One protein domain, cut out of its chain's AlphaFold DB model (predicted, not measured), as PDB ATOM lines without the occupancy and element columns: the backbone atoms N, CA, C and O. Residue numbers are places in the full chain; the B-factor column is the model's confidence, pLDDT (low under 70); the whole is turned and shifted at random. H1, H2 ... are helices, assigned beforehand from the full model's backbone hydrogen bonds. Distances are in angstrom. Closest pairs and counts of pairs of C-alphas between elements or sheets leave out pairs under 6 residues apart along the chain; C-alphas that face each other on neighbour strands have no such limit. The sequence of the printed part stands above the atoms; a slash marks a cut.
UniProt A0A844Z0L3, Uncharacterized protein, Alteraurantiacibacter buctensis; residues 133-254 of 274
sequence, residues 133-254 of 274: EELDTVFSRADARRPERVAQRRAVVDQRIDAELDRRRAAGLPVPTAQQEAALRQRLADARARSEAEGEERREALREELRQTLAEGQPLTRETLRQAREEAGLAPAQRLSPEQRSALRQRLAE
ATOM      1  N   GLU A 133     159.841 276.235 312.866       86.38
ATOM      2  CA  GLU A 133     159.237 277.272 312.014       86.38
ATOM      3  C   GLU A 133     160.141 278.512 311.876       86.38
ATOM      4  O   GLU A 133     160.303 279.079 310.788       86.38
ATOM      5  N   GLU A 134     160.805 278.913 312.963       86.81
ATOM      6  CA  GLU A 134     161.817 279.973 312.945       86.81
ATOM      7  C   GLU A 134     163.039 279.568 312.111       86.81
ATOM      8  O   GLU A 134     163.563 280.379 311.335       86.81
ATOM      9  N   LEU A 135     163.463 278.303 312.200       88.31
ATOM     10  CA  LEU A 135     164.551 277.763 311.386       88.31
ATOM     11  C   LEU A 135     164.219 277.841 309.886       88.31
ATOM     12  O   LEU A 135     165.022 278.344 309.091       88.31
ATOM     13  N   ASP A 136     163.017 277.414 309.500       87.75
ATOM     14  CA  ASP A 136     162.543 277.480 308.116       87.75
ATOM     15  C   ASP A 136     162.429 278.928 307.617       87.75
ATOM     16  O   ASP A 136     162.767 279.219 306.463       87.75
ATOM     17  N   THR A 137     162.068 279.870 308.490       88.31
ATOM     18  CA  THR A 137     162.043 281.309 308.180       88.31
ATOM     19  C   THR A 137     163.449 281.840 307.874       88.31
ATOM     20  O   THR A 137     163.657 282.557 306.885       88.31
ATOM     21  N   VAL A 138     164.454 281.441 308.660       87.69
ATOM     22  CA  VAL A 138     165.862 281.818 308.443       87.69
ATOM     23  C   VAL A 138     166.400 281.260 307.122       87.69
ATOM     24  O   VAL A 138     167.085 281.974 306.374       87.69
ATOM     25  N   PHE A 139     166.083 280.007 306.796       87.81
ATOM     26  CA  PHE A 139     166.481 279.400 305.527       87.81
ATOM     27  C   PHE A 139     165.776 280.041 304.334       87.81
ATOM     28  O   PHE A 139     166.448 280.417 303.369       87.81
ATOM     29  N   SER A 140     164.464 280.253 304.436       87.44
ATOM     30  CA  SER A 140     163.655 280.966 303.442       87.44
ATOM     31  C   SER A 140     164.243 282.343 303.129       87.44
ATOM     32  O   SER A 140     164.399 282.719 301.965       87.44
ATOM     33  N   ARG A 141     164.684 283.084 304.155       86.94
ATOM     34  CA  ARG A 141     165.338 284.389 303.979       86.94
ATOM     35  C   ARG A 141     166.660 284.301 303.226       86.94
ATOM     36  O   ARG A 141     166.963 285.157 302.391       86.94
ATOM     37  N   ALA A 142     167.475 283.296 303.538       82.88
ATOM     38  CA  ALA A 142     168.768 283.090 302.891       82.88
ATOM     39  C   ALA A 142     168.620 282.699 301.406       82.88
ATOM     40  O   ALA A 142     169.414 283.142 300.557       82.88
ATOM     41  N   ASP A 143     167.582 281.917 301.105       87.88
ATOM     42  CA  ASP A 143     167.283 281.405 299.772       87.88
ATOM     43  C   ASP A 143     166.544 282.407 298.883       87.88
ATOM     44  O   ASP A 143     166.757 282.385 297.672       87.88
ATOM     45  N   ALA A 144     165.802 283.365 299.449       88.06
ATOM     46  CA  ALA A 144     165.054 284.376 298.690       88.06
ATOM     47  C   ALA A 144     165.899 285.116 297.631       88.06
ATOM     48  O   ALA A 144     165.425 285.431 296.545       88.06
ATOM     49  N   ARG A 145     167.186 285.365 297.917       87.75
ATOM     50  CA  ARG A 145     168.122 286.026 296.982       87.75
ATOM     51  C   ARG A 145     169.023 285.058 296.209       87.75
ATOM     52  O   ARG A 145     169.890 285.493 295.452       87.75
ATOM     53  N   ARG A 146     168.907 283.746 296.422       87.31
ATOM     54  CA  ARG A 146     169.722 282.741 295.723       87.31
ATOM     55  C   ARG A 146     169.499 282.736 294.204       87.31
ATOM     56  O   ARG A 146     170.524 282.809 293.522       87.31
ATOM     57  N   PRO A 147     168.264 282.692 293.661       87.94
ATOM     58  CA  PRO A 147     168.073 282.605 292.210       87.94
ATOM     59  C   PRO A 147     168.668 283.819 291.493       87.94
ATOM     60  O   PRO A 147     169.361 283.674 290.489       87.94
ATOM     61  N   GLU A 148     168.514 285.008 292.079       89.06
ATOM     62  CA  GLU A 148     169.108 286.238 291.563       89.06
ATOM     63  C   GLU A 148     170.644 286.164 291.533       89.06
ATOM     64  O   GLU A 148     171.264 286.429 290.503       89.06
ATOM     65  N   ARG A 149     171.288 285.729 292.627       87.75
ATOM     66  CA  ARG A 149     172.755 285.566 292.674       87.75
ATOM     67  C   ARG A 149     173.262 284.543 291.658       87.75
ATOM     68  O   ARG A 149     174.346 284.728 291.104       87.75
ATOM     69  N   VAL A 150     172.523 283.455 291.453       87.38
ATOM     70  CA  VAL A 150     172.858 282.421 290.463       87.38
ATOM     71  C   VAL A 150     172.776 283.006 289.051       87.38
ATOM     72  O   VAL A 150     173.750 282.915 288.300       87.38
ATOM     73  N   ALA A 151     171.687 283.706 288.727       88.75
ATOM     74  CA  ALA A 151     171.510 284.374 287.439       88.75
ATOM     75  C   ALA A 151     172.600 285.428 287.171       88.75
ATOM     76  O   ALA A 151     173.206 285.435 286.099       88.75
ATOM     77  N   GLN A 152     172.931 286.258 288.166       90.31
ATOM     78  CA  GLN A 152     174.012 287.245 288.063       90.31
ATOM     79  C   GLN A 152     175.369 286.583 287.781       90.31
ATOM     80  O   GLN A 152     176.120 287.035 286.918       90.31
ATOM     81  N   ARG A 153     175.698 285.483 288.473       88.06
ATOM     82  CA  ARG A 153     176.954 284.748 288.234       88.06
ATOM     83  C   ARG A 153     177.004 284.137 286.840       88.06
ATOM     84  O   ARG A 153     178.063 284.182 286.215       88.06
ATOM     85  N   ARG A 154     175.883 283.591 286.359       89.88
ATOM     86  CA  ARG A 154     175.751 283.076 284.991       89.88
ATOM     87  C   ARG A 154     176.049 284.171 283.971       89.88
ATOM     88  O   ARG A 154     176.967 283.998 283.175       89.88
ATOM     89  N   ALA A 155     175.378 285.317 284.084       90.62
ATOM     90  CA  ALA A 155     175.576 286.453 283.186       90.62
ATOM     91  C   ALA A 155     177.041 286.918 283.141       90.62
ATOM     92  O   ALA A 155     177.587 287.146 282.067       90.62
ATOM     93  N   VAL A 156     177.719 286.990 284.292       92.12
ATOM     94  CA  VAL A 156     179.136 287.392 284.363       92.12
ATOM     95  C   VAL A 156     180.060 286.410 283.641       92.12
ATOM     96  O   VAL A 156     181.050 286.828 283.040       92.12
ATOM     97  N   VAL A 157     179.804 285.103 283.727       89.06
ATOM     98  CA  VAL A 157     180.635 284.121 283.017       89.06
ATOM     99  C   VAL A 157     180.371 284.181 281.520       89.06
ATOM    100  O   VAL A 157     181.331 284.149 280.756       89.06
ATOM    101  N   ASP A 158     179.115 284.318 281.113       89.94
ATOM    102  CA  ASP A 158     178.747 284.391 279.699       89.94
ATOM    103  C   ASP A 158     179.368 285.652 279.056       89.94
ATOM    104  O   ASP A 158     180.094 285.540 278.071       89.94
ATOM    105  N   GLN A 159     179.291 286.809 279.727       92.75
ATOM    106  CA  GLN A 159     179.998 288.036 279.324       92.75
ATOM    107  C   GLN A 159     181.518 287.854 279.190       92.75
ATOM    108  O   GLN A 159     182.150 288.457 278.326       92.75
ATOM    109  N   ARG A 160     182.142 287.046 280.058       93.00
ATOM    110  CA  ARG A 160     183.586 286.767 279.971       93.00
ATOM    111  C   ARG A 160     183.936 285.893 278.776       93.00
ATOM    112  O   ARG A 160     185.017 286.076 278.222       93.00
ATOM    113  N   ILE A 161     183.073 284.944 278.424       90.25
ATOM    114  CA  ILE A 161     183.249 284.114 277.230       90.25
ATOM    115  C   ILE A 161     183.202 285.020 276.002       90.25
ATOM    116  O   ILE A 161     184.140 285.003 275.209       90.25
ATOM    117  N   ASP A 162     182.185 285.872 275.913       93.38
ATOM    118  CA  ASP A 162     181.993 286.770 274.773       93.38
ATOM    119  C   ASP A 162     183.166 287.753 274.630       93.38
ATOM    120  O   ASP A 162     183.773 287.852 273.565       93.38
ATOM    121  N   ALA A 163     183.589 288.381 275.732       94.06
ATOM    122  CA  ALA A 163     184.727 289.300 275.729       94.06
ATOM    123  C   ALA A 163     186.056 288.633 275.320       94.06
ATOM    124  O   ALA A 163     186.913 289.269 274.702       94.06
ATOM    125  N   GLU A 164     186.264 287.361 275.670       93.88
ATOM    126  CA  GLU A 164     187.464 286.621 275.264       93.88
ATOM    127  C   GLU A 164     187.402 286.210 273.785       93.88
ATOM    128  O   GLU A 164     188.424 286.261 273.096       93.88
ATOM    129  N   LEU A 165     186.218 285.856 273.273       91.69
ATOM    130  CA  LEU A 165     186.010 285.602 271.846       91.69
ATOM    131  C   LEU A 165     186.284 286.863 271.020       91.69
ATOM    132  O   LEU A 165     187.018 286.794 270.034       91.69
ATOM    133  N   ASP A 166     185.784 288.018 271.455       93.88
ATOM    134  CA  ASP A 166     186.039 289.301 270.796       93.88
ATOM    135  C   ASP A 166     187.519 289.679 270.824       93.88
ATOM    136  O   ASP A 166     188.077 290.090 269.804       93.88
ATOM    137  N   ARG A 167     188.200 289.460 271.956       95.69
ATOM    138  CA  ARG A 167     189.654 289.654 272.042       95.69
ATOM    139  C   ARG A 167     190.396 288.773 271.037       95.69
ATOM    140  O   ARG A 167     191.322 289.251 270.385       95.69
ATOM    141  N   ARG A 168     190.020 287.496 270.912       95.25
ATOM    142  CA  ARG A 168     190.648 286.570 269.957       95.25
ATOM    143  C   ARG A 168     190.423 287.003 268.515       95.25
ATOM    144  O   ARG A 168     191.391 287.030 267.760       95.25
ATOM    145  N   ARG A 169     189.195 287.408 268.167       93.94
ATOM    146  CA  ARG A 169     188.858 287.978 266.851       93.94
ATOM    147  C   ARG A 169     189.737 289.188 266.538       93.94
ATOM    148  O   ARG A 169     190.366 289.223 265.488       93.94
ATOM    149  N   ALA A 170     189.841 290.133 267.473       94.88
ATOM    150  CA  ALA A 170     190.656 291.337 267.313       94.88
ATOM    151  C   ALA A 170     192.161 291.038 267.180       94.88
ATOM    152  O   ALA A 170     192.876 291.758 266.491       94.88
ATOM    153  N   ALA A 171     192.643 289.971 267.823       94.19
ATOM    154  CA  ALA A 171     194.033 289.530 267.748       94.19
ATOM    155  C   ALA A 171     194.337 288.622 266.538       94.19
ATOM    156  O   ALA A 171     195.462 288.140 266.424       94.19
ATOM    157  N   GLY A 172     193.355 288.335 265.672       94.00
ATOM    158  CA  GLY A 172     193.512 287.397 264.554       94.00
ATOM    159  C   GLY A 172     193.779 285.951 264.993       94.00
ATOM    160  O   GLY A 172     194.300 285.152 264.219       94.00
ATOM    161  N   LEU A 173     193.459 285.611 266.243       94.69
ATOM    162  CA  LEU A 173     193.636 284.267 266.783       94.69
ATOM    163  C   LEU A 173     192.492 283.353 266.328       94.69
ATOM    164  O   LEU A 173     191.367 283.826 266.154       94.69
ATOM    165  N   PRO A 174     192.733 282.034 266.208       90.88
ATOM    166  CA  PRO A 174     191.678 281.088 265.880       90.88
ATOM    167  C   PRO A 174     190.556 281.152 266.924       90.88
ATOM    168  O   PRO A 174     190.772 281.017 268.141       90.88
ATOM    169  N   VAL A 175     189.347 281.381 266.418       92.88
ATOM    170  CA  VAL A 175     188.104 281.446 267.188       92.88
ATOM    171  C   VAL A 175     187.417 280.081 267.096       92.88
ATOM    172  O   VAL A 175     187.378 279.509 266.004       92.88
ATOM    173  N   PRO A 176     186.889 279.538 268.208       90.69
ATOM    174  CA  PRO A 176     186.092 278.316 268.181       90.69
ATOM    175  C   PRO A 176     184.934 278.408 267.182       90.69
ATOM    176  O   PRO A 176     184.340 279.475 267.009       90.69
ATOM    177  N   THR A 177     184.586 277.291 266.542       93.62
ATOM    178  CA  THR A 177     183.388 277.239 265.690       93.62
ATOM    179  C   THR A 177     182.120 277.392 266.535       93.62
ATOM    180  O   THR A 177     182.124 277.104 267.732       93.62
ATOM    181  N   ALA A 178     180.998 277.780 265.918       91.56
ATOM    182  CA  ALA A 178     179.723 277.926 266.631       91.56
ATOM    183  C   ALA A 178     179.297 276.632 267.354       91.56
ATOM    184  O   ALA A 178     178.785 276.674 268.471       91.56
ATOM    185  N   GLN A 179     179.573 275.467 266.754       92.94
ATOM    186  CA  GLN A 179     179.321 274.166 267.377       92.94
ATOM    187  C   GLN A 179     180.217 273.923 268.602       92.94
ATOM    188  O   GLN A 179     179.737 273.446 269.628       92.94
ATOM    189  N   GLN A 180     181.502 274.287 268.531       91.81
ATOM    190  CA  GLN A 180     182.426 274.175 269.664       91.81
ATOM    191  C   GLN A 180     182.047 275.129 270.804       91.81
ATOM    192  O   GLN A 180     182.130 274.756 271.974       91.81
ATOM    193  N   GLU A 181     181.597 276.342 270.477       92.06
ATOM    194  CA  GLU A 181     181.098 277.308 271.456       92.06
ATOM    195  C   GLU A 181     179.820 276.805 272.141       92.06
ATOM    196  O   GLU A 181     179.731 276.833 273.371       92.06
ATOM    197  N   ALA A 182     178.862 276.280 271.371       92.19
ATOM    198  CA  ALA A 182     177.641 275.685 271.909       92.19
ATOM    199  C   ALA A 182     177.954 274.493 272.826       92.19
ATOM    200  O   ALA A 182     177.445 274.430 273.945       92.19
ATOM    201  N   ALA A 183     178.860 273.602 272.411       93.31
ATOM    202  CA  ALA A 183     179.305 272.478 273.231       93.31
ATOM    203  C   ALA A 183     180.000 272.938 274.526       93.31
ATOM    204  O   ALA A 183     179.764 272.373 275.594       93.31
ATOM    205  N   LEU A 184     180.831 273.985 274.469       90.12
ATOM    206  CA  LEU A 184     181.462 274.567 275.657       90.12
ATOM    207  C   LEU A 184     180.418 275.152 276.616       90.12
ATOM    208  O   LEU A 184     180.474 274.889 277.818       90.12
ATOM    209  N   ARG A 185     179.463 275.931 276.095       91.50
ATOM    210  CA  ARG A 185     178.377 276.521 276.889       91.50
ATOM    211  C   ARG A 185     177.503 275.443 277.524       91.50
ATOM    212  O   ARG A 185     177.202 275.560 278.711       91.50
ATOM    213  N   GLN A 186     177.192 274.373 276.794       93.12
ATOM    214  CA  GLN A 186     176.463 273.224 277.327       93.12
ATOM    215  C   GLN A 186     177.237 272.555 278.469       93.12
ATOM    216  O   GLN A 186     176.719 272.441 279.573       93.12
ATOM    217  N   ARG A 187     178.522 272.233 278.269       93.12
ATOM    218  CA  ARG A 187     179.365 271.641 279.325       93.12
ATOM    219  C   ARG A 187     179.442 272.511 280.579       93.12
ATOM    220  O   ARG A 187     179.492 271.987 281.692       93.12
ATOM    221  N   LEU A 188     179.484 273.835 280.416       90.69
ATOM    222  CA  LEU A 188     179.448 274.776 281.535       90.69
ATOM    223  C   LEU A 188     178.086 274.782 282.230       90.69
ATOM    224  O   LEU A 188     178.055 274.846 283.458       90.69
ATOM    225  N   ALA A 189     176.986 274.705 281.481       92.06
ATOM    226  CA  ALA A 189     175.646 274.575 282.040       92.06
ATOM    227  C   ALA A 189     175.507 273.271 282.843       92.06
ATOM    228  O   ALA A 189     175.129 273.328 284.008       92.06
ATOM    229  N   ASP A 190     175.936 272.136 282.293       92.50
ATOM    230  CA  ASP A 190     175.873 270.830 282.962       92.50
ATOM    231  C   ASP A 190     176.753 270.783 284.221       92.50
ATOM    232  O   ASP A 190     176.395 270.206 285.248       92.50
ATOM    233  N   ALA A 191     177.947 271.386 284.172       89.81
ATOM    234  CA  ALA A 191     178.816 271.495 285.341       89.81
ATOM    235  C   ALA A 191     178.197 272.370 286.444       89.81
ATOM    236  O   ALA A 191     178.331 272.046 287.623       89.81
ATOM    237  N   ARG A 192     177.509 273.458 286.073       89.75
ATOM    238  CA  ARG A 192     176.787 274.312 287.028       89.75
ATOM    239  C   ARG A 192     175.593 273.581 287.623       89.75
ATOM    240  O   ARG A 192     175.492 273.563 288.839       89.75
ATOM    241  N   ALA A 193     174.774 272.927 286.800       91.25
ATOM    242  CA  ALA A 193     173.616 272.163 287.254       91.25
ATOM    243  C   ALA A 193     174.016 271.093 288.280       91.25
ATOM    244  O   ALA A 193     173.432 271.027 289.357       91.25
ATOM    245  N   ARG A 194     175.090 270.336 288.011       91.56
ATOM    246  CA  ARG A 194     175.650 269.378 288.982       91.56
ATOM    247  C   ARG A 194     176.098 270.050 290.277       91.56
ATOM    248  O   ARG A 194     175.736 269.605 291.356       91.56
ATOM    249  N   SER A 195     176.850 271.147 290.180       89.06
ATOM    250  CA  SER A 195     177.297 271.882 291.368       89.06
ATOM    251  C   SER A 195     176.141 272.500 292.161       89.06
ATOM    252  O   SER A 195     176.277 272.691 293.369       89.06
ATOM    253  N   GLU A 196     175.053 272.883 291.498       90.44
ATOM    254  CA  GLU A 196     173.856 273.433 292.128       90.44
ATOM    255  C   GLU A 196     173.063 272.344 292.843       90.44
ATOM    256  O   GLU A 196     172.672 272.593 293.981       90.44
ATOM    257  N   ALA A 197     172.924 271.163 292.232       91.12
ATOM    258  CA  ALA A 197     172.311 269.980 292.833       91.12
ATOM    259  C   ALA A 197     173.090 269.507 294.072       91.12
ATOM    260  O   ALA A 197     172.524 269.455 295.157       91.12
ATOM    261  N   GLU A 198     174.413 269.324 293.975       90.75
ATOM    262  CA  GLU A 198     175.248 268.976 295.142       90.75
ATOM    263  C   GLU A 198     175.128 270.017 296.273       90.75
ATOM    264  O   GLU A 198     175.196 269.704 297.460       90.75
ATOM    265  N   GLY A 199     174.999 271.298 295.913       90.50
ATOM    266  CA  GLY A 199     174.800 272.376 296.879       90.50
ATOM    267  C   GLY A 199     173.378 272.441 297.454       90.50
ATOM    268  O   GLY A 199     173.183 273.061 298.499       90.50
ATOM    269  N   GLU A 200     172.381 271.882 296.767       91.75
ATOM    270  CA  GLU A 200     171.010 271.649 297.247       91.75
ATOM    271  C   GLU A 200     171.014 270.549 298.293       91.75
ATOM    272  O   GLU A 200     170.675 270.824 299.438       91.75
ATOM    273  N   GLU A 201     171.557 269.386 297.940       93.12
ATOM    274  CA  GLU A 201     171.660 268.216 298.810       93.12
ATOM    275  C   GLU A 201     172.354 268.558 300.135       93.12
ATOM    276  O   GLU A 201     171.827 268.286 301.207       93.12
ATOM    277  N   ARG A 202     173.499 269.262 300.096       92.25
ATOM    278  CA  ARG A 202     174.193 269.704 301.324       92.25
ATOM    279  C   ARG A 202     173.369 270.669 302.174       92.25
ATOM    280  O   ARG A 202     173.530 270.703 303.390       92.25
ATOM    281  N   ARG A 203     172.538 271.510 301.554       92.62
ATOM    282  CA  ARG A 203     171.671 272.445 302.290       92.62
ATOM    283  C   ARG A 203     170.479 271.725 302.903       92.62
ATOM    284  O   ARG A 203     170.069 272.112 303.989       92.62
ATOM    285  N   GLU A 204     169.935 270.729 302.216       93.56
ATOM    286  CA  GLU A 204     168.857 269.885 302.724       93.56
ATOM    287  C   GLU A 204     169.344 269.020 303.885       93.56
ATOM    288  O   GLU A 204     168.753 269.100 304.957       93.56
ATOM    289  N   ALA A 205     170.488 268.346 303.742       93.88
ATOM    290  CA  ALA A 205     171.118 267.597 304.830       93.88
ATOM    291  C   ALA A 205     171.359 268.479 306.067       93.88
ATOM    292  O   ALA A 205     170.926 268.146 307.166       93.88
ATOM    293  N   LEU A 206     171.929 269.676 305.878       93.62
ATOM    294  CA  LEU A 206     172.123 270.630 306.974       93.62
ATOM    295  C   LEU A 206     170.796 271.051 307.633       93.62
ATOM    296  O   LEU A 206     170.743 271.275 308.839       93.62
ATOM    297  N   ARG A 207     169.714 271.215 306.862       93.88
ATOM    298  CA  ARG A 207     168.393 271.535 307.433       93.88
ATOM    299  C   ARG A 207     167.877 270.395 308.293       93.88
ATOM    300  O   ARG A 207     167.316 270.664 309.349       93.88
ATOM    301  N   GLU A 208     168.032 269.159 307.839       94.25
ATOM    302  CA  GLU A 208     167.610 267.973 308.582       94.25
ATOM    303  C   GLU A 208     168.402 267.813 309.878       94.25
ATOM    304  O   GLU A 208     167.791 267.654 310.931       94.25
ATOM    305  N   GLU A 209     169.726 267.966 309.827       93.50
ATOM    306  CA  GLU A 209     170.596 267.955 311.010       93.50
ATOM    307  C   GLU A 209     170.155 269.008 312.036       93.50
ATOM    308  O   GLU A 209     169.921 268.696 313.199       93.50
ATOM    309  N   LEU A 210     169.946 270.254 311.602       93.44
ATOM    310  CA  LEU A 210     169.523 271.333 312.498       93.44
ATOM    311  C   LEU A 210     168.112 271.118 313.064       93.44
ATOM    312  O   LEU A 210     167.849 271.487 314.208       93.44
ATOM    313  N   ARG A 211     167.200 270.507 312.297       93.25
ATOM    314  CA  ARG A 211     165.874 270.115 312.804       93.25
ATOM    315  C   ARG A 211     165.981 269.028 313.869       93.25
ATOM    316  O   ARG A 211     165.245 269.093 314.848       93.25
ATOM    317  N   GLN A 212     166.890 268.067 313.706       92.56
ATOM    318  CA  GLN A 212     167.165 267.054 314.728       92.56
ATOM    319  C   GLN A 212     167.730 267.699 316.000       92.56
ATOM    320  O   GLN A 212     167.215 267.438 317.081       92.56
ATOM    321  N   THR A 213     168.683 268.629 315.878       91.19
ATOM    322  CA  THR A 213     169.234 269.371 317.029       91.19
ATOM    323  C   THR A 213     168.156 270.142 317.803       91.19
ATOM    324  O   THR A 213     168.151 270.139 319.034       91.19
ATOM    325  N   LEU A 214     167.200 270.760 317.099       91.50
ATOM    326  CA  LEU A 214     166.050 271.407 317.740       91.50
ATOM    327  C   LEU A 214     165.115 270.399 318.419       91.50
ATOM    328  O   LEU A 214     164.625 270.665 319.512       91.50
ATOM    329  N   ALA A 215     164.879 269.238 317.800       90.38
ATOM    330  CA  ALA A 215     164.060 268.177 318.388       90.38
ATOM    331  C   ALA A 215     164.685 267.592 319.670       90.38
ATOM    332  O   ALA A 215     163.961 267.185 320.576       90.38
ATOM    333  N   GLU A 216     166.015 267.608 319.779       92.38
ATOM    334  CA  GLU A 216     166.767 267.262 320.993       92.38
ATOM    335  C   GLU A 216     166.695 268.347 322.088       92.38
ATOM    336  O   GLU A 216     167.229 268.165 323.183       92.38
ATOM    337  N   GLY A 217     166.024 269.473 321.819       87.62
ATOM    338  CA  GLY A 217     165.839 270.574 322.764       87.62
ATOM    339  C   GLY A 217     167.056 271.487 322.904       87.62
ATOM    340  O   GLY A 217     167.133 272.252 323.867       87.62
ATOM    341  N   GLN A 218     168.018 271.418 321.976       87.06
ATOM    342  CA  GLN A 218     169.163 272.323 321.972       87.06
ATOM    343  C   GLN A 218     168.836 273.600 321.181       87.06
ATOM    344  O   GLN A 218     168.558 273.516 319.981       87.06
ATOM    345  N   PRO A 219     168.907 274.793 321.803       84.88
ATOM    346  CA  PRO A 219     168.623 276.042 321.109       84.88
ATOM    347  C   PRO A 219     169.720 276.353 320.084       84.88
ATOM    348  O   PRO A 219     170.922 276.286 320.374       84.88
ATOM    349  N   LEU A 220     169.320 276.741 318.874       89.19
ATOM    350  CA  LEU A 220     170.257 277.084 317.811       89.19
ATOM    351  C   LEU A 220     170.626 278.563 317.893       89.19
ATOM    352  O   LEU A 220     169.824 279.460 317.634       89.19
ATOM    353  N   THR A 221     171.887 278.842 318.209       90.06
ATOM    354  CA  THR A 221     172.413 280.207 318.180       90.06
ATOM    355  C   THR A 221     172.939 280.566 316.793       90.06
ATOM    356  O   THR A 221     173.243 279.727 315.943       90.06
ATOM    357  N   ARG A 222     173.132 281.863 316.554       85.44
ATOM    358  CA  ARG A 222     173.735 282.353 315.308       85.44
ATOM    359  C   ARG A 222     175.136 281.786 315.057       85.44
ATOM    360  O   ARG A 222     175.536 281.651 313.901       85.44
ATOM    361  N   GLU A 223     175.880 281.506 316.123       86.50
ATOM    362  CA  GLU A 223     177.229 280.953 316.039       86.50
ATOM    363  C   GLU A 223     177.201 279.469 315.665       86.50
ATOM    364  O   GLU A 223     177.920 279.073 314.751       86.50
ATOM    365  N   THR A 224     176.314 278.671 316.267       87.81
ATOM    366  CA  THR A 224     176.178 277.245 315.919       87.81
ATOM    367  C   THR A 224     175.680 277.070 314.486       87.81
ATOM    368  O   THR A 224     176.257 276.303 313.720       87.81
ATOM    369  N   LEU A 225     174.716 277.887 314.045       86.44
ATOM    370  CA  LEU A 225     174.297 277.938 312.638       86.44
ATOM    371  C   LEU A 225     175.434 278.311 311.679       86.44
ATOM    372  O   LEU A 225     175.457 277.882 310.522       86.44
ATOM    373  N   ARG A 226     176.353 279.177 312.119       86.06
ATOM    374  CA  ARG A 226     177.516 279.564 311.320       86.06
ATOM    375  C   ARG A 226     178.488 278.395 311.195       86.06
ATOM    376  O   ARG A 226     178.909 278.116 310.076       86.06
ATOM    377  N   GLN A 227     178.805 277.738 312.306       86.25
ATOM    378  CA  GLN A 227     179.717 276.595 312.355       86.25
ATOM    379  C   GLN A 227     179.183 275.424 311.526       86.25
ATOM    380  O   GLN A 227     179.872 274.969 310.620       86.25
ATOM    381  N   ALA A 228     177.909 275.060 311.692       86.56
ATOM    382  CA  ALA A 228     177.281 273.989 310.920       86.56
ATOM    383  C   ALA A 228     177.309 274.265 309.398       86.56
ATOM    384  O   ALA A 228     177.551 273.382 308.578       86.56
ATOM    385  N   ARG A 229     177.164 275.533 308.980       87.00
ATOM    386  CA  ARG A 229     177.345 275.931 307.567       87.00
ATOM    387  C   ARG A 229     178.784 275.812 307.076       87.00
ATOM    388  O   ARG A 229     179.001 275.584 305.884       87.00
ATOM    389  N   GLU A 230     179.756 276.058 307.943       85.44
ATOM    390  CA  GLU A 230     181.174 275.914 307.621       85.44
ATOM    391  C   GLU A 230     181.554 274.442 307.460       85.44
ATOM    392  O   GLU A 230     182.191 274.094 306.464       85.44
ATOM    393  N   GLU A 231     181.064 273.588 308.353       84.75
ATOM    394  CA  GLU A 231     181.233 272.133 308.315       84.75
ATOM    395  C   GLU A 231     180.560 271.507 307.088       84.75
ATOM    396  O   GLU A 231     181.192 270.737 306.365       84.75
ATOM    397  N   ALA A 232     179.349 271.956 306.738       83.00
ATOM    398  CA  ALA A 232     178.657 271.561 305.506       83.00
ATOM    399  C   ALA A 232     179.324 272.091 304.213       83.00
ATOM    400  O   ALA A 232     178.842 271.857 303.099       83.00
ATOM    401  N   GLY A 233     180.420 272.855 304.320       81.31
ATOM    402  CA  GLY A 233     181.148 273.397 303.172       81.31
ATOM    403  C   GLY A 233     180.391 274.494 302.414       81.31
ATOM    404  O   GLY A 233     180.688 274.763 301.247       81.31
ATOM    405  N   LEU A 234     179.421 275.144 303.060       81.75
ATOM    406  CA  LEU A 234     178.612 276.235 302.500       81.75
ATOM    407  C   LEU A 234     179.208 277.623 302.792       81.75
ATOM    408  O   LEU A 234     178.652 278.653 302.394       81.75
ATOM    409  N   ALA A 235     180.349 277.668 303.479       75.50
ATOM    410  CA  ALA A 235     181.027 278.901 303.834       75.50
ATOM    411  C   ALA A 235     181.541 279.679 302.610       75.50
ATOM    412  O   ALA A 235     182.053 279.100 301.646       75.50
ATOM    413  N   PRO A 236     181.513 281.024 302.651       70.19
ATOM    414  CA  PRO A 236     182.196 281.834 301.657       70.19
ATOM    415  C   PRO A 236     183.694 281.510 301.632       70.19
ATOM    416  O   PRO A 236     184.360 281.562 302.663       70.19
ATOM    417  N   ALA A 237     184.266 281.311 300.442       65.06
ATOM    418  CA  ALA A 237     185.690 280.987 300.268       65.06
ATOM    419  C   ALA A 237     186.673 281.998 300.906       65.06
ATOM    420  O   ALA A 237     187.834 281.673 301.145       65.06
ATOM    421  N   GLN A 238     186.225 283.231 301.179       64.62
ATOM    422  CA  GLN A 238     187.014 284.265 301.864       64.62
ATOM    423  C   GLN A 238     187.183 284.007 303.369       64.62
ATOM    424  O   GLN A 238     188.060 284.609 303.980       64.62
ATOM    425  N   ARG A 239     186.357 283.133 303.953       67.69
ATOM    426  CA  ARG A 239     186.361 282.789 305.381       67.69
ATOM    427  C   ARG A 239     187.087 281.485 305.691       67.69
ATOM    428  O   ARG A 239     187.283 281.171 306.853       67.69
ATOM    429  N   LEU A 240     187.523 280.761 304.660       73.31
ATOM    430  CA  LEU A 240     188.299 279.542 304.838       73.31
ATOM    431  C   LEU A 240     189.641 279.856 305.509       73.31
ATOM    432  O   LEU A 240     190.369 280.774 305.090       73.31
ATOM    433  N   SER A 241     190.001 279.051 306.506       78.88
ATOM    434  CA  SER A 241     191.313 279.114 307.145       78.88
ATOM    435  C   SER A 241     192.431 278.932 306.098       78.88
ATOM    436  O   SER A 241     192.193 278.433 304.989       78.88
ATOM    437  N   PRO A 242     193.667 279.390 306.364       81.38
ATOM    438  CA  PRO A 242     194.791 279.152 305.457       81.38
ATOM    439  C   PRO A 242     194.964 277.669 305.091       81.38
ATOM    440  O   PRO A 242     195.202 277.369 303.922       81.38
ATOM    441  N   GLU A 243     194.759 276.769 306.055       81.88
ATOM    442  CA  GLU A 243     194.834 275.312 305.881       81.88
ATOM    443  C   GLU A 243     193.688 274.768 305.025       81.88
ATOM    444  O   GLU A 243     193.903 274.016 304.078       81.88
ATOM    445  N   GLN A 244     192.457 275.223 305.261       77.62
ATOM    446  CA  GLN A 244     191.323 274.851 304.412       77.62
ATOM    447  C   GLN A 244     191.527 275.331 302.969       77.62
ATOM    448  O   GLN A 244     191.172 274.646 302.008       77.62
ATOM    449  N   ARG A 245     192.152 276.501 302.785       80.19
ATOM    450  CA  ARG A 245     192.496 277.020 301.456       80.19
ATOM    451  C   ARG A 245     193.606 276.219 300.784       80.19
ATOM    452  O   ARG A 245     193.535 276.053 299.565       80.19
ATOM    453  N   SER A 246     194.626 275.756 301.508       82.81
ATOM    454  CA  SER A 246     195.675 274.903 300.932       82.81
ATOM    455  C   SER A 246     195.126 273.525 300.566       82.81
ATOM    456  O   SER A 246     195.339 273.097 299.434       82.81
ATOM    457  N   ALA A 247     194.328 272.905 301.438       81.31
ATOM    458  CA  ALA A 247     193.666 271.629 301.173       81.31
ATOM    459  C   ALA A 247     192.735 271.713 299.951       81.31
ATOM    460  O   ALA A 247     192.768 270.862 299.063       81.31
ATOM    461  N   LEU A 248     191.954 272.794 299.832       80.31
ATOM    462  CA  LEU A 248     191.109 273.027 298.659       80.31
ATOM    463  C   LEU A 248     191.941 273.184 297.378       80.31
ATOM    464  O   LEU A 248     191.565 272.654 296.333       80.31
ATOM    465  N   ARG A 249     193.083 273.882 297.431       84.38
ATOM    466  CA  ARG A 249     193.994 273.996 296.278       84.38
ATOM    467  C   ARG A 249     194.609 272.655 295.894       84.38
ATOM    468  O   ARG A 249     194.688 272.392 294.700       84.38
ATOM    469  N   GLN A 250     195.016 271.839 296.866       85.44
ATOM    470  CA  GLN A 250     195.553 270.495 296.633       85.44
ATOM    471  C   GLN A 250     194.509 269.608 295.955       85.44
ATOM    472  O   GLN A 250     194.760 269.136 294.852       85.44
ATOM    473  N   ARG A 251     193.285 269.535 296.494       82.50
ATOM    474  CA  ARG A 251     192.174 268.796 295.866       82.50
ATOM    475  C   ARG A 251     191.882 269.257 294.438       82.50
ATOM    476  O   ARG A 251     191.615 268.450 293.552       82.50
ATOM    477  N   LEU A 252     191.915 270.569 294.183       82.50
ATOM    478  CA  LEU A 252     191.732 271.100 292.828       82.50
ATOM    479  C   LEU A 252     192.905 270.759 291.900       82.50
ATOM    480  O   LEU A 252     192.682 270.538 290.710       82.50
ATOM    481  N   ALA A 253     194.133 270.741 292.416       84.12
ATOM    482  CA  ALA A 253     195.314 270.340 291.662       84.12
ATOM    483  C   ALA A 253     195.274 268.843 291.324       84.12
ATOM    484  O   ALA A 253     195.475 268.491 290.167       84.12
ATOM    485  N   GLU A 254     194.909 267.989 292.279       84.69
ATOM    486  CA  GLU A 254     194.711 266.546 292.092       84.69
ATOM    487  C   GLU A 254     193.630 266.263 291.047       84.69
ATOM    488  O   GLU A 254     193.871 265.539 290.085       84.69
TER     489      GLU A 254
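Overview. This is residues 133 to 254 of the 274 residues of an uncharacterized protein of Alteraurantiacibacter buctensis (UniProt A0A844Z0L3). One long straight helix, H3, makes the length of this model, and H1 and H2, following each other nearly end to end, run back alongside it the opposite way with a narrow gap between. Short H4 folds back over the stretch of H3 near its last residues, and H5 lies off to one side, apart from H3, with residues 249 to 254 sticking out. The printed part has 122 residues with five named helices, H1 to H5 in order along the chain, and no named strand; the class is all helix. The whole is loose, with a radius of gyration of the C-alphas of 19.7 A, and its outline is a rod spanning 66 by 32 by 19 A.

Along the chain. Begin with the longest helix, H3, residues 178 to 215: find C-alpha 178 at (179.723, 277.926, 266.631), and from there the helix runs 54.9 A to C-alpha 215 at (164.060, 268.177, 318.388). Next look at H2, residues 146 to 170, which is 36.3 A long. Before it in the chain is H1, residues 133 to 143, 15.2 A long, beginning at C-alpha 133 at (159.237, 277.272, 312.014). After H3 comes H4, residues 222 to 231, 14.5 A long. The last is H5, residues 242 to 254, 18.4 A long, ending at C-alpha 254 at (194.711, 266.546, 292.092).

Arrangement. Start from H3, which touches no helix. H2 and H3 are near each other, with 12 pairs of C-alphas within 10 A and the closest C-alphas 8.4 A apart. H1 and H3 are close but not clearly touching: look at the closest C-alphas, those of Leu 135 and Arg 211, 7.9 A apart. Their lines stand at a shallow tilt of 18 degrees, opposite ways. H1 and H2 meet only through their link. H3 and H4 are close but not clearly touching, the closest C-alphas being those of Leu 206 and Ala 228, 7.3 A apart. These two run opposite ways at a steep tilt of 48 degrees. H5 is apart from H1, H2, H3 and H4. In H1, H2, H3, H4 and H5, every O i to N i+4 pair is within hydrogen-bond range.

Size, cuts and confidence. The two C-alphas farthest apart are those of Gly 172 and Gly 217, 66.6 A. The printed part has no cut. The link from H1 to H2 is tight, with 2 residues, the other three links are short, and no link is long. Residues 140 to 149 stand free, of which 140 to 143 belong to H1 and 146 to 149 to H2. The mean pLDDT of the printed part is 88.2; look for values under 70 at residues 237 to 239, between H4 and H5.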